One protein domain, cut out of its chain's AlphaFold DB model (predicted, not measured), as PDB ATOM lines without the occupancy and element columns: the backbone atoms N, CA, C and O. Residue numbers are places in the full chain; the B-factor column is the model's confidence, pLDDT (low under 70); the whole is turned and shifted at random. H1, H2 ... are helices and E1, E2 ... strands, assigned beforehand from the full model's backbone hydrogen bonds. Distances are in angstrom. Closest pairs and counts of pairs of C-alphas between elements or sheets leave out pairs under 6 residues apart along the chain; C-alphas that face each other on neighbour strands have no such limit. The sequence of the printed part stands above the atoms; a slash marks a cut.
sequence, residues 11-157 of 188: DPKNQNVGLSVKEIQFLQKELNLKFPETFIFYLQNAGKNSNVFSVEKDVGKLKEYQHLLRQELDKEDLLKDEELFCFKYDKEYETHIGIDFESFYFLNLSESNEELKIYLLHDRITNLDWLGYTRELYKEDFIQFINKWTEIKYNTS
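This is residues 11 to 157 of the 188 residues of an uncharacterized protein of Chryseobacterium sp (UniProt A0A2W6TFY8). A twisted sheet of four antiparallel strands, E1 to E4, has the long helix H3 lying across one face, while H4, which follows E4 with no residue between them, turns away from that strand and stands up from the opposite face. H1 and H2 make a small group of helices beyond one end of the strands, with H1 meeting the first residues of H3, and the loop between E3 and E4 lies at the far end of the long axis. The printed part has 147 residues with four named helices and four named strands, in the order H1 H2 H3 E1 E2 E3 E4 H4, and its class is mixed, helices and strands. Across the sheet the order is E1 E2 E3 E4, antiparallel throughout. The whole is compact, with a radius of gyration of the C-alphas of 16.1 A and spans of 48 by 43 by 30 A.

Start at the sheet and find C-alpha 84 at (289.498, 336.347, 206.764), where E1 begins; it holds residues 84 to 94, is 27.5 A long and bends by 63 degrees at residue 87. E2 follows as residues 99 to 108, 28.3 A, then E3 as residues 117 to 125, 24.3 A, and E4 as residues 133 to 141, 25.3 A. The next residue opens H4, residues 142 to 154, 18.1 A, which ends at C-alpha 154 at (310.878, 339.778, 227.037). Go back along the numbers for H3, residues 59 to 75, the longest helix at 24.7 A. Before it come H1, residues 21 to 31, 15.5 A, beginning at C-alpha 21 at (283.183, 337.336, 227.043), and H2, residues 37 to 45, 12.4 A.

Read the sheet first as a meander, each strand the antiparallel neighbour of the one before, with E1 and E4 as its edge strands. In the hairpin of E1 and E2, look at N 90 and O 103, 2.9 A apart, and N 101 and O 92, 2.8 A. In the hairpin of E2 and E3, N 104 and O 121 are 2.8 A apart. In the hairpin of E3 and E4, N 124 and O 134 are 2.8 A apart; these pairs are within hydrogen-bond range. H3 is on the sheet at a height of 8.0 A, over E1 and, only just, over E2, on which 3 of its C-alphas fall. On the local plane its line and that of E1 stand at 81 degrees, across the strands; the closest C-alphas of the two are those of Gln 66 and Cys 86, 5.6 A apart. H4 is on the opposite face, over E4 at a height of 11.0 A, and stands up from the sheet, rising 69 degrees. Its closest C-alpha pair with E3 is Lys 117 and Phe 142, 5.0 A. Neither H1 nor H2 is on the sheet. H1 touches residues 59 to 63 of H3 alone, closest at the C-alphas of Leu 27 and Val 59, 6.8 A, with a steep tilt of 47 degrees, the same way. H1 and H2 only just touch, with 3 pairs of C-alphas within 8 A, the closest being Val 21 and Gln 44 at 7.3 A; their tilt is steep, 54 degrees, opposite ways. H2 and H4 are near each other, while H3 and H4 are apart. In H1, H2, H3 and H4 every O i to N i+4 pair is within hydrogen-bond range.

The two C-alphas farthest apart are those of Lys 22 and Asp 129, 49.9 A. The printed part has no cut. The link from H2 to H3, residues 46 to 58, is long. The mean pLDDT of the printed part is 87.6; look for values under 70 at residue 113, residues 126 to 132 and residues 155 to 157.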
ATOM      1  N   ASP A  11     304.268 340.755 233.886       79.25
ATOM      2  CA  ASP A  11     304.940 342.050 234.013       79.25
ATOM      3  C   ASP A  11     303.984 343.032 234.716       79.25
ATOM      4  O   ASP A  11     302.944 343.377 234.150       79.25
ATOM      5  N   PRO A  12     304.310 343.527 235.925       79.06
ATOM      6  CA  PRO A  12     303.434 344.430 236.669       79.06
ATOM      7  C   PRO A  12     303.222 345.785 235.978       79.06
ATOM      8  O   PRO A  12     302.238 346.460 236.275       79.06
ATOM      9  N   LYS A  13     304.113 346.201 235.067       79.75
ATOM     10  CA  LYS A  13     303.948 347.430 234.272       79.75
ATOM     11  C   LYS A  13     303.146 347.187 232.996       79.75
ATOM     12  O   LYS A  13     302.431 348.082 232.560       79.75
ATOM     13  N   ASN A  14     303.253 345.989 232.424       76.19
ATOM     14  CA  ASN A  14     302.568 345.591 231.196       76.19
ATOM     15  C   ASN A  14     301.899 344.229 231.400       76.19
ATOM     16  O   ASN A  14     302.411 343.189 230.981       76.19
ATOM     17  N   GLN A  15     300.759 344.228 232.085       81.00
ATOM     18  CA  GLN A  15     300.044 342.994 232.394       81.00
ATOM     19  C   GLN A  15     299.309 342.455 231.167       81.00
ATOM     20  O   GLN A  15     298.700 343.209 230.406       81.00
ATOM     21  N   ASN A  16     299.285 341.129 231.028       86.81
ATOM     22  CA  ASN A  16     298.355 340.469 230.123       86.81
ATOM     23  C   ASN A  16     296.930 340.643 230.659       86.81
ATOM     24  O   ASN A  16     296.503 339.968 231.591       86.81
ATOM     25  N   VAL A  17     296.218 341.612 230.087       88.94
ATOM     26  CA  VAL A  17     294.810 341.871 230.383       88.94
ATOM     27  C   VAL A  17     293.997 341.397 229.197       88.94
ATOM     28  O   VAL A  17     294.215 341.848 228.074       88.94
ATOM     29  N   GLY A  18     293.052 340.499 229.444       91.44
ATOM     30  CA  GLY A  18     292.156 339.993 228.420       91.44
ATOM     31  C   GLY A  18     290.886 340.811 228.212       91.44
ATOM     32  O   GLY A  18     290.571 341.752 228.944       91.44
ATOM     33  N   LEU A  19     290.148 340.417 227.182       93.56
ATOM     34  CA  LEU A  19     288.794 340.855 226.878       93.56
ATOM     35  C   LEU A  19     287.782 339.988 227.629       93.56
ATOM     36  O   LEU A  19     287.929 338.772 227.743       93.56
ATOM     37  N   SER A  20     286.709 340.610 228.100       95.25
ATOM     38  CA  SER A  20     285.558 339.892 228.638       95.25
ATOM     39  C   SER A  20     284.819 339.121 227.542       95.25
ATOM     40  O   SER A  20     284.846 339.472 226.362       95.25
ATOM     41  N   VAL A  21     284.059 338.101 227.949       96.50
ATOM     42  CA  VAL A  21     283.183 337.336 227.043       96.50
ATOM     43  C   VAL A  21     282.226 338.256 226.276       96.50
ATOM     44  O   VAL A  21     282.008 338.053 225.085       96.50
ATOM     45  N   LYS A  22     281.693 339.293 226.936       96.88
ATOM     46  CA  LYS A  22     280.782 340.267 226.315       96.88
ATOM     47  C   LYS A  22     281.479 341.105 225.244       96.88
ATOM     48  O   LYS A  22     280.900 341.307 224.184       96.88
ATOM     49  N   GLU A  23     282.707 341.564 225.502       95.56
ATOM     50  CA  GLU A  23     283.503 342.300 224.507       95.56
ATOM     51  C   GLU A  23     283.785 341.413 223.279       95.56
ATOM     52  O   GLU A  23     283.590 341.854 222.153       95.56
ATOM     53  N   ILE A  24     284.151 340.141 223.473       96.12
ATOM     54  CA  ILE A  24     284.410 339.210 222.359       96.12
ATOM     55  C   ILE A  24     283.133 338.921 221.560       96.12
ATOM     56  O   ILE A  24     283.149 338.957 220.332       96.12
ATOM     57  N   GLN A  25     282.008 338.674 222.237       97.25
ATOM     58  CA  GLN A  25     280.711 338.477 221.579       97.25
ATOM     59  C   GLN A  25     280.281 339.706 220.776       97.25
ATOM     60  O   GLN A  25     279.742 339.559 219.679       97.25
ATOM     61  N   PHE A  26     280.531 340.905 221.307       96.44
ATOM     62  CA  PHE A  26     280.284 342.156 220.601       96.44
ATOM     63  C   PHE A  26     281.124 342.251 219.322       96.44
ATOM     64  O   PHE A  26     280.556 342.477 218.259       96.44
ATOM     65  N   LEU A  27     282.434 341.982 219.393       95.69
ATOM     66  CA  LEU A  27     283.316 341.991 218.219       95.69
ATOM     67  C   LEU A  27     282.857 341.003 217.141       95.69
ATOM     68  O   LEU A  27     282.700 341.386 215.986       95.69
ATOM     69  N   GLN A  28     282.581 339.752 217.520       96.00
ATOM     70  CA  GLN A  28     282.091 338.731 216.588       96.00
ATOM     71  C   GLN A  28     280.790 339.154 215.898       96.00
ATOM     72  O   GLN A  28     280.630 338.969 214.695       96.00
ATOM     73  N   LYS A  29     279.860 339.750 216.654       97.00
ATOM     74  CA  LYS A  29     278.584 340.224 216.113       97.00
ATOM     75  C   LYS A  29     278.779 341.390 215.146       97.00
ATOM     76  O   LYS A  29     278.222 341.367 214.056       97.00
ATOM     77  N   GLU A  30     279.552 342.396 215.539       96.56
ATOM     78  CA  GLU A  30     279.744 343.616 214.750       96.56
ATOM     79  C   GLU A  30     280.546 343.397 213.467       96.56
ATOM     80  O   GLU A  30     280.352 344.114 212.482       96.56
ATOM     81  N   LEU A  31     281.451 342.419 213.489       94.81
ATOM     82  CA  LEU A  31     282.227 341.996 212.328       94.81
ATOM     83  C   LEU A  31     281.508 340.920 211.511       94.81
ATOM     84  O   LEU A  31     281.917 340.658 210.388       94.81
ATOM     85  N   ASN A  32     280.436 340.330 212.049       95.88
ATOM     86  CA  ASN A  32     279.748 339.171 211.487       95.88
ATOM     87  C   ASN A  32     280.697 337.982 211.233       95.88
ATOM     88  O   ASN A  32     280.625 337.333 210.197       95.88
ATOM     89  N   LEU A  33     281.587 337.705 212.191       94.38
ATOM     90  CA  LEU A  33     282.596 336.645 212.120       94.38
ATOM     91  C   LEU A  33     282.516 335.737 213.347       94.38
ATOM     92  O   LEU A  33     282.138 336.166 214.441       94.38
ATOM     93  N   LYS A  34     282.927 334.477 213.192       93.88
ATOM     94  CA  LYS A  34     283.099 333.544 214.313       93.88
ATOM     95  C   LYS A  34     284.579 333.327 214.574       93.88
ATOM     96  O   LYS A  34     285.307 332.896 213.688       93.88
ATOM     97  N   PHE A  35     285.023 333.595 215.799       94.38
ATOM     98  CA  PHE A  35     286.424 333.410 216.139       94.38
ATOM     99  C   PHE A  35     286.714 331.966 216.561       94.38
ATOM    100  O   PHE A  35     285.916 331.361 217.284       94.38
ATOM    101  N   PRO A  36     287.874 331.409 216.172       93.94
ATOM    102  CA  PRO A  36     288.305 330.099 216.636       93.94
ATOM    103  C   PRO A  36     288.544 330.101 218.150       93.94
ATOM    104  O   PRO A  36     289.042 331.081 218.709       93.94
ATOM    105  N   GLU A  37     288.269 328.980 218.819       92.69
ATOM    106  CA  GLU A  37     288.398 328.857 220.282       92.69
ATOM    107  C   GLU A  37     289.792 329.239 220.804       92.69
ATOM    108  O   GLU A  37     289.910 329.893 221.837       92.69
ATOM    109  N   THR A  38     290.853 328.871 220.081       92.69
ATOM    110  CA  THR A  38     292.238 329.210 220.446       92.69
ATOM    111  C   THR A  38     292.477 330.721 220.421       92.69
ATOM    112  O   THR A  38     293.153 331.251 221.303       92.69
ATOM    113  N   PHE A  39     291.885 331.433 219.459       93.38
ATOM    114  CA  PHE A  39     291.966 332.889 219.403       93.38
ATOM    115  C   PHE A  39     291.134 333.534 220.515       93.38
ATOM    116  O   PHE A  39     291.620 334.433 221.194       93.38
ATOM    117  N   ILE A  40     289.925 333.026 220.779       94.31
ATOM    118  CA  ILE A  40     289.098 333.467 221.915       94.31
ATOM    119  C   ILE A  40     289.866 333.306 223.231       94.31
ATOM    120  O   ILE A  40     289.903 334.237 224.033       94.31
ATOM    121  N   PHE A  41     290.522 332.162 223.439       93.56
ATOM    122  CA  PHE A  41     291.344 331.918 224.623       93.56
ATOM    123  C   PHE A  41     292.469 332.951 224.744       93.56
ATOM    124  O   PHE A  41     292.674 333.515 225.818       93.56
ATOM    125  N   TYR A  42     293.168 333.256 223.648       92.69
ATOM    126  CA  TYR A  42     294.180 334.309 223.641       92.69
ATOM    127  C   TYR A  42     293.588 335.681 224.005       92.69
ATOM    128  O   TYR A  42     294.099 336.366 224.893       92.69
ATOM    129  N   LEU A  43     292.463 336.058 223.391       93.62
ATOM    130  CA  LEU A  43     291.780 337.320 223.669       93.62
ATOM    131  C   LEU A  43     291.372 337.452 225.138       93.62
ATOM    132  O   LEU A  43     291.552 338.521 225.712       93.62
ATOM    133  N   GLN A  44     290.880 336.379 225.759       93.81
ATOM    134  CA  GLN A  44     290.442 336.354 227.162       93.81
ATOM    135  C   GLN A  44     291.579 336.454 228.179       93.81
ATOM    136  O   GLN A  44     291.333 336.851 229.315       93.81
ATOM    137  N   ASN A  45     292.805 336.111 227.788       91.69
ATOM    138  CA  ASN A  45     293.954 336.116 228.693       91.69
ATOM    139  C   ASN A  45     294.901 337.295 228.438       91.69
ATOM    140  O   ASN A  45     295.501 337.799 229.379       91.69
ATOM    141  N   ALA A  46     295.016 337.771 227.195       89.50
ATOM    142  CA  ALA A  46     295.991 338.797 226.825       89.50
ATOM    143  C   ALA A  46     295.462 339.879 225.869       89.50
ATOM    144  O   ALA A  46     296.088 340.922 225.756       89.50
ATOM    145  N   GLY A  47     294.326 339.699 225.191       80.38
ATOM    146  CA  GLY A  47     293.965 340.526 224.028       80.38
ATOM    147  C   GLY A  47     293.837 342.042 224.255       80.38
ATOM    148  O   GLY A  47     294.056 342.814 223.327       80.38
ATOM    149  N   LYS A  48     293.505 342.514 225.464       84.94
ATOM    150  CA  LYS A  48     293.186 343.931 225.703       84.94
ATOM    151  C   LYS A  48     294.419 344.817 225.782       84.94
ATOM    152  O   LYS A  48     294.422 345.867 225.143       84.94
ATOM    153  N   ASN A  49     295.401 344.407 226.578       80.25
ATOM    154  CA  ASN A  49     296.652 345.129 226.808       80.25
ATOM    155  C   ASN A  49     297.836 344.166 226.670       80.25
ATOM    156  O   ASN A  49     298.768 344.245 227.468       80.25
ATOM    157  N   SER A  50     297.761 343.212 225.726       77.00
ATOM    158  CA  SER A  50     298.780 342.167 225.612       77.00
ATOM    159  C   SER A  50     300.138 342.815 225.604       77.00
ATOM    160  O   SER A  50     300.434 343.734 224.838       77.00
ATOM    161  N   ASN A  51     300.964 342.283 226.475       73.06
ATOM    162  CA  ASN A  51     302.272 342.817 226.691       73.06
ATOM    163  C   ASN A  51     303.211 342.447 225.534       73.06
ATOM    164  O   ASN A  51     304.223 343.105 225.343       73.06
ATOM    165  N   VAL A  52     302.817 341.504 224.670       79.19
ATOM    166  CA  VAL A  52     303.539 341.089 223.460       79.19
ATOM    167  C   VAL A  52     302.858 341.585 222.199       79.19
ATOM    168  O   VAL A  52     303.507 342.245 221.390       79.19
ATOM    169  N   PHE A  53     301.567 341.293 222.048       80.75
ATOM    170  CA  PHE A  53     300.871 341.424 220.773       80.75
ATOM    171  C   PHE A  53     299.454 341.970 220.986       80.75
ATOM    172  O   PHE A  53     298.473 341.232 221.033       80.75
ATOM    173  N   SER A  54     299.330 343.280 221.209       82.56
ATOM    174  CA  SER A  54     298.020 343.892 221.450       82.56
ATOM    175  C   SER A  54     297.153 343.820 220.199       82.56
ATOM    176  O   SER A  54     297.609 344.199 219.118       82.56
ATOM    177  N   VAL A  55     295.898 343.397 220.352       83.12
ATOM    178  CA  VAL A  55     294.942 343.371 219.242       83.12
ATOM    179  C   VAL A  55     294.118 344.654 219.207       83.12
ATOM    180  O   VAL A  55     293.832 345.253 220.250       83.12
ATOM    181  N   GLU A  56     293.731 345.079 218.007       91.31
ATOM    182  CA  GLU A  56     292.792 346.186 217.855       91.31
ATOM    183  C   GLU A  56     291.400 345.752 218.346       91.31
ATOM    184  O   GLU A  56     290.987 344.602 218.191       91.31
ATOM    185  N   LYS A  57     290.696 346.672 219.003       90.00
ATOM    186  CA  LYS A  57     289.364 346.457 219.594       90.00
ATOM    187  C   LYS A  57     288.334 347.429 219.038       90.00
ATOM    188  O   LYS A  57     287.138 347.218 219.228       90.00
ATOM    189  N   ASP A  58     288.783 348.505 218.402       94.00
ATOM    190  CA  ASP A  58     287.904 349.411 217.691       94.00
ATOM    191  C   ASP A  58     287.343 348.707 216.450       94.00
ATOM    192  O   ASP A  58     288.067 348.311 215.538       94.00
ATOM    193  N   VAL A  59     286.023 348.531 216.431       94.88
ATOM    194  CA  VAL A  59     285.314 347.852 215.341       94.88
ATOM    195  C   VAL A  59     285.474 348.595 214.016       94.88
ATOM    196  O   VAL A  59     285.557 347.948 212.974       94.88
ATOM    197  N   GLY A  60     285.504 349.930 214.036       96.75
ATOM    198  CA  GLY A  60     285.683 350.743 212.836       96.75
ATOM    199  C   GLY A  60     287.035 350.466 212.191       96.75
ATOM    200  O   GLY A  60     287.089 350.134 211.009       96.75
ATOM    201  N   LYS A  61     288.101 350.475 212.995       96.38
ATOM    202  CA  LYS A  61     289.448 350.123 212.529       96.38
ATOM    203  C   LYS A  61     289.568 348.671 212.096       96.38
ATOM    204  O   LYS A  61     290.161 348.390 211.067       96.38
ATOM    205  N   LEU A  62     288.977 347.728 212.831       96.25
ATOM    206  CA  LEU A  62     288.993 346.321 212.418       96.25
ATOM    207  C   LEU A  62     288.307 346.124 211.061       96.25
ATOM    208  O   LEU A  62     288.798 345.342 210.253       96.25
ATOM    209  N   LYS A  63     287.201 346.832 210.790       96.56
ATOM    210  CA  LYS A  63     286.531 346.824 209.477       96.56
ATOM    211  C   LYS A  63     287.410 347.436 208.388       96.56
ATOM    212  O   LYS A  63     287.484 346.877 207.297       96.56
ATOM    213  N   GLU A  64     288.094 348.535 208.691       96.81
ATOM    214  CA  GLU A  64     289.079 349.145 207.794       96.81
ATOM    215  C   GLU A  64     290.214 348.166 207.464       96.81
ATOM    216  O   GLU A  64     290.506 347.948 206.293       96.81
ATOM    217  N   TYR A  65     290.777 347.488 208.467       96.69
ATOM    218  CA  TYR A  65     291.832 346.493 208.266       96.69
ATOM    219  C   TYR A  65     291.361 345.335 207.384       96.69
ATOM    220  O   TYR A  65     292.120 344.893 206.526       96.69
ATOM    221  N   GLN A  66     290.110 344.873 207.536       95.88
ATOM    222  CA  GLN A  66     289.560 343.846 206.638       95.88
ATOM    223  C   GLN A  66     289.477 344.319 205.198       95.88
ATOM    224  O   GLN A  66     289.768 343.558 204.276       95.88
ATOM    225  N   HIS A  67     289.058 345.568 205.007       95.81
ATOM    226  CA  HIS A  67     288.932 346.141 203.681       95.81
ATOM    227  C   HIS A  67     290.299 346.283 203.004       95.81
ATOM    228  O   HIS A  67     290.465 345.812 201.882       95.81
ATOM    229  N   LEU A  68     291.274 346.863 203.711       95.94
ATOM    230  CA  LEU A  68     292.639 347.037 203.218       95.94
ATOM    231  C   LEU A  68     293.291 345.688 202.906       95.94
ATOM    232  O   LEU A  68     293.762 345.484 201.792       95.94
ATOM    233  N   LEU A  69     293.231 344.726 203.835       96.31
ATOM    234  CA  LEU A  69     293.773 343.388 203.602       96.31
ATOM    235  C   LEU A  69     293.178 342.754 202.339       96.31
ATOM    236  O   LEU A  69     293.916 342.189 201.536       96.31
ATOM    237  N   ARG A  70     291.853 342.845 202.145       95.75
ATOM    238  CA  ARG A  70     291.203 342.271 200.961       95.75
ATOM    239  C   ARG A  70     291.716 342.910 199.674       95.75
ATOM    240  O   ARG A  70     292.058 342.183 198.750       95.75
ATOM    241  N   GLN A  71     291.825 344.238 199.638       94.81
ATOM    242  CA  GLN A  71     292.374 344.948 198.481       94.81
ATOM    243  C   GLN A  71     293.793 344.487 198.149       94.81
ATOM    244  O   GLN A  71     294.123 344.327 196.976       94.81
ATOM    245  N   GLU A  72     294.629 344.271 199.164       93.44
ATOM    246  CA  GLU A  72     296.008 343.839 198.954       93.44
ATOM    247  C   GLU A  72     296.123 342.374 198.518       93.44
ATOM    248  O   GLU A  72     296.946 342.063 197.661       93.44
ATOM    249  N   LEU A  73     295.281 341.481 199.039       94.69
ATOM    250  CA  LEU A  73     295.241 340.082 198.602       94.69
ATOM    251  C   LEU A  73     294.684 339.928 197.179       94.69
ATOM    252  O   LEU A  73     295.188 339.107 196.414       94.69
ATOM    253  N   ASP A  74     293.693 340.740 196.801       93.38
ATOM    254  CA  ASP A  74     293.083 340.703 195.468       93.38
ATOM    255  C   ASP A  74     294.073 341.120 194.366       93.38
ATOM    256  O   ASP A  74     294.023 340.577 193.261       93.38
ATOM    257  N   LYS A  75     295.000 342.049 194.658       91.94
ATOM    258  CA  LYS A  75     296.073 342.455 193.725       91.94
ATOM    259  C   LYS A  75     297.013 341.302 193.377       91.94
ATOM    260  O   LYS A  75     297.486 341.229 192.248       91.94
ATOM    261  N   GLU A  76     297.260 340.423 194.344       88.50
ATOM    262  CA  GLU A  76     298.193 339.297 194.235       88.50
ATOM    263  C   GLU A  76     297.493 337.974 193.870       88.50
ATOM    264  O   GLU A  76     298.148 336.940 193.764       88.50
ATOM    265  N   ASP A  77     296.169 337.989 193.669       91.19
ATOM    266  CA  ASP A  77     295.352 336.791 193.428       91.19
ATOM    267  C   ASP A  77     295.513 335.716 194.533       91.19
ATOM    268  O   ASP A  77     295.693 334.525 194.273       91.19
ATOM    269  N   LEU A  78     295.481 336.147 195.800       92.38
ATOM    270  CA  LEU A  78     295.679 335.278 196.965       92.38
ATOM    271  C   LEU A  78     294.401 335.135 197.802       92.38
ATOM    272  O   LEU A  78     293.675 336.101 198.015       92.38
ATOM    273  N   LEU A  79     294.166 333.928 198.339       91.06
ATOM    274  CA  LEU A  79     293.104 333.629 199.321       91.06
ATOM    275  C   LEU A  79     291.711 334.147 198.894       91.06
ATOM    276  O   LEU A  79     290.943 334.713 199.688       91.06
ATOM    277  N   LYS A  80     291.403 333.975 197.601       88.38
ATOM    278  CA  LYS A  80     290.101 334.315 197.022       88.38
ATOM    279  C   LYS A  80     288.994 333.536 197.723       88.38
ATOM    280  O   LYS A  80     289.142 332.351 198.003       88.38
ATOM    281  N   ASP A  81     287.891 334.227 197.987       87.56
ATOM    282  CA  ASP A  81     286.664 333.670 198.573       87.56
ATOM    283  C   ASP A  81     286.790 333.107 200.001       87.56
ATOM    284  O   ASP A  81     285.827 332.560 200.538       87.56
ATOM    285  N   GLU A  82     287.938 333.283 200.656       92.38
ATOM    286  CA  GLU A  82     288.120 332.879 202.048       92.38
ATOM    287  C   GLU A  82     287.589 333.937 203.022       92.38
ATOM    288  O   GLU A  82     287.733 335.146 202.816       92.38
ATOM    289  N   GLU A  83     286.998 333.489 204.125       93.56
ATOM    290  CA  GLU A  83     286.602 334.337 205.244       93.56
ATOM    291  C   GLU A  83     287.842 334.648 206.089       93.56
ATOM    292  O   GLU A  83     288.423 333.764 206.714       93.56
ATOM    293  N   LEU A  84     288.265 335.913 206.107       95.31
ATOM    294  CA  LEU A  84     289.498 336.347 206.764       95.31
ATOM    295  C   LEU A  84     289.201 337.306 207.915       95.31
ATOM    296  O   LEU A  84     288.258 338.097 207.860       95.31
ATOM    297  N   PHE A  85     290.056 337.274 208.935       96.19
ATOM    298  CA  PHE A  85     290.013 338.221 210.042       96.19
ATOM    299  C   PHE A  85     291.387 338.824 210.332       96.19
ATOM    300  O   PHE A  85     292.212 338.220 211.013       96.19
ATOM    301  N   CYS A  86     291.610 340.040 209.844       96.62
ATOM    302  CA  CYS A  86     292.731 340.918 210.155       96.62
ATOM    303  C   CYS A  86     292.520 341.606 211.498       96.62
ATOM    304  O   CYS A  86     291.684 342.496 211.643       96.62
ATOM    305  N   PHE A  87     293.285 341.199 212.499       93.56
ATOM    306  CA  PHE A  87     293.155 341.720 213.858       93.56
ATOM    307  C   PHE A  87     294.191 342.793 214.190       93.56
ATOM    308  O   PHE A  87     294.111 343.421 215.251       93.56
ATOM    309  N   LYS A  88     295.157 343.008 213.292       93.00
ATOM    310  CA  LYS A  88     296.170 344.051 213.405       93.00
ATOM    311  C   LYS A  88     296.725 344.410 212.032       93.00
ATOM    312  O   LYS A  88     296.983 343.533 211.212       93.00
ATOM    313  N   TYR A  89     296.912 345.702 211.831       93.81
ATOM    314  CA  TYR A  89     297.582 346.288 210.686       93.81
ATOM    315  C   TYR A  89     298.590 347.286 211.238       93.81
ATOM    316  O   TYR A  89     298.224 348.161 212.027       93.81
ATOM    317  N   ASP A  90     299.849 347.093 210.870       90.94
ATOM    318  CA  ASP A  90     300.950 347.960 211.252       90.94
ATOM    319  C   ASP A  90     301.510 348.646 210.016       90.94
ATOM    320  O   ASP A  90     301.580 348.066 208.931       90.94
ATOM    321  N   LYS A  91     301.909 349.899 210.222       90.56
ATOM    322  CA  LYS A  91     302.503 350.751 209.211       90.56
ATOM    323  C   LYS A  91     303.747 351.397 209.805       90.56
ATOM    324  O   LYS A  91     303.644 352.212 210.723       90.56
ATOM    325  N   GLU A  92     304.911 350.993 209.317       87.38
ATOM    326  CA  GLU A  92     306.212 351.432 209.816       87.38
ATOM    327  C   GLU A  92     306.947 352.205 208.723       87.38
ATOM    328  O   GLU A  92     307.147 351.704 207.623       87.38
ATOM    329  N   TYR A  93     307.352 353.440 209.008       83.44
ATOM    330  CA  TYR A  93     308.097 354.243 208.043       83.44
ATOM    331  C   TYR A  93     309.564 353.806 208.006       83.44
ATOM    332  O   TYR A  93     310.296 354.001 208.981       83.44
ATOM    333  N   GLU A  94     310.014 353.260 206.877       81.06
ATOM    334  CA  GLU A  94     311.416 352.909 206.678       81.06
ATOM    335  C   GLU A  94     312.204 354.143 206.223       81.06
ATOM    336  O   GLU A  94     312.209 354.543 205.056       81.06
ATOM    337  N   THR A  95     312.907 354.746 207.179       79.81
ATOM    338  CA  THR A  95     313.679 355.981 206.994       79.81
ATOM    339  C   THR A  95     314.755 355.903 205.912       79.81
ATOM    340  O   THR A  95     315.047 356.924 205.292       79.81
ATOM    341  N   HIS A  96     315.337 354.726 205.656       72.31
ATOM    342  CA  HIS A  96     316.439 354.589 204.694       72.31
ATOM    343  C   HIS A  96     315.985 354.738 203.238       72.31
ATOM    344  O   HIS A  96     316.779 355.125 202.383       72.31
ATOM    345  N   ILE A  97     314.709 354.463 202.966       73.94
ATOM    346  CA  ILE A  97     314.106 354.525 201.625       73.94
ATOM    347  C   ILE A  97     312.920 355.472 201.536       73.94
ATOM    348  O   ILE A  97     312.431 355.756 200.445       73.94
ATOM    349  N   GLY A  98     312.496 356.016 202.671       78.12
ATOM    350  CA  GLY A  98     311.472 357.038 202.749       78.12
ATOM    351  C   GLY A  98     310.079 356.548 202.362       78.12
ATOM    352  O   GLY A  98     309.282 357.352 201.877       78.12
ATOM    353  N   ILE A  99     309.795 355.260 202.562       80.94
ATOM    354  CA  ILE A  99     308.501 354.643 202.255       80.94
ATOM    355  C   ILE A  99     307.918 353.948 203.482       80.94
ATOM    356  O   ILE A  99     308.640 353.536 204.389       80.94
ATOM    357  N   ASP A 100     306.598 353.814 203.491       85.31
ATOM    358  CA  ASP A 100     305.890 353.074 204.523       85.31
ATOM    359  C   ASP A 100     305.878 351.576 204.206       85.31
ATOM    360  O   ASP A 100     305.513 351.180 203.101       85.31
ATOM    361  N   PHE A 101     306.243 350.763 205.192       87.69
ATOM    362  CA  PHE A 101     306.131 349.312 205.170       87.69
ATOM    363  C   PHE A 101     304.854 348.909 205.874       87.69
ATOM    364  O   PHE A 101     304.595 349.309 207.011       87.69
ATOM    365  N   GLU A 102     304.065 348.090 205.197       91.38
ATOM    366  CA  GLU A 102     302.789 347.618 205.701       91.38
ATOM    367  C   GLU A 102     302.886 346.159 206.138       91.38
ATOM    368  O   GLU A 102     303.582 345.338 205.535       91.38
ATOM    369  N   SER A 103     302.192 345.828 207.223       93.25
ATOM    370  CA  SER A 103     302.104 344.469 207.752       93.25
ATOM    371  C   SER A 103     300.690 344.174 208.228       93.25
ATOM    372  O   SER A 103     300.180 344.822 209.141       93.25
ATOM    373  N   PHE A 104     300.066 343.159 207.639       95.25
ATOM    374  CA  PHE A 104     298.747 342.667 208.021       95.25
ATOM    375  C   PHE A 104     298.876 341.343 208.759       95.25
ATOM    376  O   PHE A 104     299.433 340.384 208.226       95.25
ATOM    377  N   TYR A 105     298.294 341.267 209.953       95.12
ATOM    378  CA  TYR A 105     298.225 340.049 210.753       95.12
ATOM    379  C   TYR A 105     296.785 339.566 210.804       95.12
ATOM    380  O   TYR A 105     295.898 340.245 211.342       95.12
ATOM    381  N   PHE A 106     296.546 338.386 210.245       96.25
ATOM    382  CA  PHE A 106     295.196 337.888 210.055       96.25
ATOM    383  C   PHE A 106     295.076 336.382 210.240       96.25
ATOM    384  O   PHE A 106     296.055 335.640 210.261       96.25
ATOM    385  N   LEU A 107     293.840 335.939 210.434       95.69
ATOM    386  CA  LEU A 107     293.463 334.536 210.491       95.69
ATOM    387  C   LEU A 107     292.664 334.192 209.240       95.69
ATOM    388  O   LEU A 107     291.824 334.985 208.810       95.69
ATOM    389  N   ASN A 108     292.882 332.990 208.722       94.88
ATOM    390  CA  ASN A 108     291.954 332.367 207.794       94.88
ATOM    391  C   ASN A 108     290.888 331.613 208.597       94.88
ATOM    392  O   ASN A 108     291.197 330.631 209.272       94.88
ATOM    393  N   LEU A 109     289.649 332.100 208.569       93.38
ATOM    394  CA  LEU A 109     288.521 331.517 209.295       93.38
ATOM    395  C   LEU A 109     287.823 330.405 208.505       93.38
ATOM    396  O   LEU A 109     287.085 329.614 209.092       93.38
ATOM    397  N   SER A 110     288.077 330.307 207.196       88.44
ATOM    398  CA  SER A 110     287.577 329.212 206.358       88.44
ATOM    399  C   SER A 110     288.336 327.903 206.569       88.44
ATOM    400  O   SER A 110     287.813 326.827 206.276       88.44
ATOM    401  N   GLU A 111     289.553 327.966 207.103       84.94
ATOM    402  CA  GLU A 111     290.356 326.785 207.390       84.94
ATOM    403  C   GLU A 111     289.822 326.003 208.596       84.94
ATOM    404  O   GLU A 111     289.930 326.417 209.751       84.94
ATOM    405  N   SER A 112     289.333 324.790 208.341       73.31
ATOM    406  CA  SER A 112     289.052 323.806 209.389       73.31
ATOM    407  C   SER A 112     290.335 323.071 209.795       73.31
ATOM    408  O   SER A 112     290.453 321.859 209.619       73.31
ATOM    409  N   ASN A 113     291.311 323.804 210.328       69.75
ATOM    410  CA  ASN A 113     292.558 323.226 210.821       69.75
ATOM    411  C   ASN A 113     292.479 322.882 212.316       69.75
ATOM    412  O   ASN A 113     291.876 323.597 213.123       69.75
ATOM    413  N   GLU A 114     293.111 321.767 212.706       75.25
ATOM    414  CA  GLU A 114     293.253 321.410 214.125       75.25
ATOM    415  C   GLU A 114     294.088 322.448 214.887       75.25
ATOM    416  O   GLU A 114     293.797 322.749 216.048       75.25
ATOM    417  N   GLU A 115     295.076 323.024 214.201       85.62
ATOM    418  CA  GLU A 115     295.975 324.063 214.688       85.62
ATOM    419  C   GLU A 115     295.649 325.404 214.026       85.62
ATOM    420  O   GLU A 115     295.662 325.522 212.799       85.62
ATOM    421  N   LEU A 116     295.389 326.431 214.838       92.06
ATOM    422  CA  LEU A 116     295.119 327.773 214.333       92.06
ATOM    423  C   LEU A 116     296.392 328.377 213.729       92.06
ATOM    424  O   LEU A 116     297.409 328.489 214.416       92.06
ATOM    425  N   LYS A 117     296.322 328.811 212.469       95.00
ATOM    426  CA  LYS A 117     297.422 329.501 211.789       95.00
ATOM    427  C   LYS A 117     297.200 331.007 211.774       95.00
ATOM    428  O   LYS A 117     296.074 331.477 211.621       95.00
ATOM    429  N   ILE A 118     298.292 331.744 211.941       94.31
ATOM    430  CA  ILE A 118     298.352 333.179 211.686       94.31
ATOM    431  C   ILE A 118     299.019 333.402 210.339       94.31
ATOM    432  O   ILE A 118     300.049 332.799 210.036       94.31
ATOM    433  N   TYR A 119     298.410 334.276 209.555       95.75
ATOM    434  CA  TYR A 119     298.928 334.756 208.296       95.75
ATOM    435  C   TYR A 119     299.497 336.161 208.492       95.75
ATOM    436  O   TYR A 119     298.896 337.002 209.167       95.75
ATOM    437  N   LEU A 120     300.669 336.388 207.909       94.62
ATOM    438  CA  LEU A 120     301.338 337.678 207.855       94.62
ATOM    439  C   LEU A 120     301.563 338.032 206.392       94.62
ATOM    440  O   LEU A 120     302.328 337.358 205.707       94.62
ATOM    441  N   LEU A 121     300.910 339.091 205.933       94.06
ATOM    442  CA  LEU A 121     301.190 339.702 204.642       94.06
ATOM    443  C   LEU A 121     302.000 340.967 204.908       94.06
ATOM    444  O   LEU A 121     301.478 341.887 205.537       94.06
ATOM    445  N   HIS A 122     303.260 341.003 204.484       91.12
ATOM    446  CA  HIS A 122     304.127 342.145 204.763       91.12
ATOM    447  C   HIS A 122     305.041 342.504 203.597       91.12
ATOM    448  O   HIS A 122     305.356 341.667 202.747       91.12
ATOM    449  N   ASP A 123     305.493 343.752 203.589       85.50
ATOM    450  CA  ASP A 123     306.474 344.225 202.619       85.50
ATOM    451  C   ASP A 123     307.884 343.738 202.991       85.50
ATOM    452  O   ASP A 123     308.309 343.796 204.151       85.50
ATOM    453  N   ARG A 124     308.623 343.227 202.002       78.94
ATOM    454  CA  ARG A 124     310.001 342.747 202.146       78.94
ATOM    455  C   ARG A 124     310.896 343.355 201.077       78.94
ATOM    456  O   ARG A 124     310.583 343.312 199.892       78.94
ATOM    457  N   ILE A 125     312.059 343.842 201.494       75.25
ATOM    458  CA  ILE A 125     313.098 344.348 200.592       75.25
ATOM    459  C   ILE A 125     313.705 343.179 199.808       75.25
ATOM    460  O   ILE A 125     314.168 342.200 200.399       75.25
ATOM    461  N   THR A 126     313.715 343.282 198.480       69.62
ATOM    462  CA  THR A 126     314.183 342.213 197.582       69.62
ATOM    463  C   THR A 126     315.523 342.493 196.924       69.62
ATOM    464  O   THR A 126     316.129 341.571 196.374       69.62
ATOM    465  N   ASN A 127     316.036 343.721 197.003       65.00
ATOM    466  CA  ASN A 127     317.343 344.079 196.465       65.00
ATOM    467  C   ASN A 127     318.214 344.836 197.476       65.00
ATOM    468  O   ASN A 127     317.739 345.594 198.314       65.00
ATOM    469  N   LEU A 128     319.529 344.639 197.356       58.38
ATOM    470  CA  LEU A 128     320.544 345.340 198.154       58.38
ATOM    471  C   LEU A 128     320.583 346.852 197.882       58.38
ATOM    472  O   LEU A 128     321.125 347.592 198.696       58.38
ATOM    473  N   ASP A 129     319.994 347.294 196.766       62.59
ATOM    474  CA  ASP A 129     319.866 348.706 196.394       62.59
ATOM    475  C   ASP A 129     318.614 349.367 196.996       62.59
ATOM    476  O   ASP A 129     318.382 350.548 196.762       62.59
ATOM    477  N   TRP A 130     317.802 348.621 197.757       58.09
ATOM    478  CA  TRP A 130     316.604 349.090 198.469       58.09
ATOM    479  C   TRP A 130     315.504 349.712 197.580       58.09
ATOM    480  O   TRP A 130     314.513 350.237 198.074       58.09
ATOM    481  N   LEU A 131     315.643 349.628 196.255       58.53
ATOM    482  CA  LEU A 131     314.700 350.165 195.265       58.53
ATOM    483  C   LEU A 131     313.558 349.197 194.909       58.53
ATOM    484  O   LEU A 131     312.671 349.553 194.139       58.53
ATOM    485  N   GLY A 132     313.600 347.968 195.419       63.75
ATOM    486  CA  GLY A 132     312.603 346.934 195.186       63.75
ATOM    487  C   GLY A 132     312.129 346.346 196.505       63.75
ATOM    488  O   GLY A 132     312.923 345.820 197.286       63.75
ATOM    489  N   TYR A 133     310.823 346.406 196.734       71.50
ATOM    490  CA  TYR A 133     310.156 345.608 197.749       71.50
ATOM    491  C   TYR A 133     309.078 344.764 197.078       71.50
ATOM    492  O   TYR A 133     308.481 345.163 196.078       71.50
ATOM    493  N   THR A 134     308.872 343.566 197.602       80.06
ATOM    494  CA  THR A 134     307.757 342.703 197.219       80.06
ATOM    495  C   THR A 134     306.959 342.385 198.453       80.06
ATOM    496  O   THR A 134     307.501 342.309 199.558       80.06
ATOM    497  N   ARG A 135     305.679 342.129 198.251       86.06
ATOM    498  CA  ARG A 135     304.842 341.633 199.318       86.06
ATOM    499  C   ARG A 135     304.998 340.130 199.447       86.06
ATOM    500  O   ARG A 135     305.043 339.415 198.449       86.06
ATOM    501  N   GLU A 136     305.106 339.656 200.675       89.19
ATOM    502  CA  GLU A 136     305.287 338.240 200.953       89.19
ATOM    503  C   GLU A 136     304.257 337.769 201.975       89.19
ATOM    504  O   GLU A 136     303.984 338.438 202.974       89.19
ATOM    505  N   LEU A 137     303.658 336.612 201.683       92.62
ATOM    506  CA  LEU A 137     302.689 335.958 202.546       92.62
ATOM    507  C   LEU A 137     303.376 334.837 203.324       92.62
ATOM    508  O   LEU A 137     303.801 333.829 202.758       92.62
ATOM    509  N   TYR A 138     303.410 334.988 204.639       92.00
ATOM    510  CA  TYR A 138     303.905 333.988 205.570       92.00
ATOM    511  C   TYR A 138     302.760 333.390 206.372       92.00
ATOM    512  O   TYR A 138     301.778 334.065 206.681       92.00
ATOM    513  N   LYS A 139     302.915 332.124 206.760       93.56
ATOM    514  CA  LYS A 139     302.019 331.468 207.709       93.56
ATOM    515  C   LYS A 139     302.801 330.725 208.777       93.56
ATOM    516  O   LYS A 139     303.769 330.028 208.475       93.56
ATOM    517  N   GLU A 140     302.361 330.855 210.018       93.44
ATOM    518  CA  GLU A 140     302.960 330.195 211.179       93.44
ATOM    519  C   GLU A 140     301.851 329.675 212.101       93.44
ATOM    520  O   GLU A 140     300.693 330.092 212.023       93.44
ATOM    521  N   ASP A 141     302.182 328.724 212.971       93.69
ATOM    522  CA  ASP A 141     301.284 328.345 214.054       93.69
ATOM    523  C   ASP A 141     301.047 329.531 214.999       93.69
ATOM    524  O   ASP A 141     301.995 330.179 215.438       93.69
ATOM    525  N   PHE A 142     299.787 329.821 215.330       92.19
ATOM    526  CA  PHE A 142     299.443 331.001 216.122       92.19
ATOM    527  C   PHE A 142     300.039 330.954 217.535       92.19
ATOM    528  O   PHE A 142     300.514 331.972 218.039       92.19
ATOM    529  N   ILE A 143     300.064 329.782 218.177       91.88
ATOM    530  CA  ILE A 143     300.639 329.639 219.521       91.88
ATOM    531  C   ILE A 143     302.158 329.812 219.448       91.88
ATOM    532  O   ILE A 143     302.730 330.532 220.271       91.88
ATOM    533  N   GLN A 144     302.813 329.194 218.460       92.44
ATOM    534  CA  GLN A 144     304.257 329.354 218.252       92.44
ATOM    535  C   GLN A 144     304.629 330.806 217.960       92.44
ATOM    536  O   GLN A 144     305.550 331.321 218.594       92.44
ATOM    537  N   PHE A 145     303.878 331.481 217.089       92.00
ATOM    538  CA  PHE A 145     304.074 332.886 216.756       92.00
ATOM    539  C   PHE A 145     304.021 333.766 218.008       92.00
ATOM    540  O   PHE A 145     304.975 334.490 218.295       92.00
ATOM    541  N   ILE A 146     302.947 333.662 218.804       90.88
ATOM    542  CA  ILE A 146     302.816 334.443 220.039       90.88
ATOM    543  C   ILE A 146     303.970 334.127 220.992       90.88
ATOM    544  O   ILE A 146     304.620 335.046 221.473       90.88
ATOM    545  N   ASN A 147     304.290 332.849 221.212       90.44
ATOM    546  CA  ASN A 147     305.368 332.445 222.119       90.44
ATOM    547  C   ASN A 147     306.747 332.952 221.686       90.44
ATOM    548  O   ASN A 147     307.545 333.354 222.535       90.44
ATOM    549  N   LYS A 148     307.027 332.934 220.383       89.19
ATOM    550  CA  LYS A 148     308.264 333.444 219.790       89.19
ATOM    551  C   LYS A 148     308.370 334.952 219.971       89.19
ATOM    552  O   LYS A 148     309.403 335.427 220.431       89.19
ATOM    553  N   TRP A 149     307.307 335.703 219.689       86.88
ATOM    554  CA  TRP A 149     307.282 337.147 219.932       86.88
ATOM    555  C   TRP A 149     307.368 337.490 221.419       86.88
ATOM    556  O   TRP A 149     308.052 338.449 221.780       86.88
ATOM    557  N   THR A 150     306.759 336.682 222.295       86.44
ATOM    558  CA  THR A 150     306.928 336.806 223.746       86.44
ATOM    559  C   THR A 150     308.395 336.692 224.114       86.44
ATOM    560  O   THR A 150     308.923 337.529 224.845       86.44
ATOM    561  N   GLU A 151     309.065 335.669 223.591       84.94
ATOM    562  CA  GLU A 151     310.479 335.449 223.838       84.94
ATOM    563  C   GLU A 151     311.331 336.589 223.270       84.94
ATOM    564  O   GLU A 151     312.165 337.124 223.981       84.94
ATOM    565  N   ILE A 152     311.087 337.061 222.051       84.00
ATOM    566  CA  ILE A 152     311.842 338.189 221.481       84.00
ATOM    567  C   ILE A 152     311.690 339.453 222.342       84.00
ATOM    568  O   ILE A 152     312.680 340.113 222.665       84.00
ATOM    569  N   LYS A 153     310.463 339.783 222.753       82.12
ATOM    570  CA  LYS A 153     310.166 341.030 223.471       82.12
ATOM    571  C   LYS A 153     310.642 341.027 224.924       82.12
ATOM    572  O   LYS A 153     311.092 342.057 225.414       82.12
ATOM    573  N   TYR A 154     310.545 339.891 225.610       78.38
ATOM    574  CA  TYR A 154     310.878 339.778 227.037       78.38
ATOM    575  C   TYR A 154     312.219 339.091 227.310       78.38
ATOM    576  O   TYR A 154     312.738 339.181 228.420       78.38
ATOM    577  N   ASN A 155     312.803 338.440 226.306       69.25
ATOM    578  CA  ASN A 155     314.079 337.727 226.375       69.25
ATOM    579  C   ASN A 155     315.146 338.371 225.461       69.25
ATOM    580  O   ASN A 155     316.124 337.729 225.085       69.25
ATOM    581  N   THR A 156     315.014 339.671 225.155       46.88
ATOM    582  CA  THR A 156     316.011 340.501 224.437       46.88
ATOM    583  C   THR A 156     317.275 340.804 225.252       46.88
ATOM    584  O   THR A 156     318.126 341.588 224.846       46.88
ATOM    585  N   SER A 157     317.472 340.108 226.367       43.34
ATOM    586  CA  SER A 157     318.809 339.665 226.719       43.34
ATOM    587  C   SER A 157     318.733 338.166 226.981       43.34
ATOM    588  O   SER A 157     318.237 337.735 228.021       43.34
TER     589      SER A 157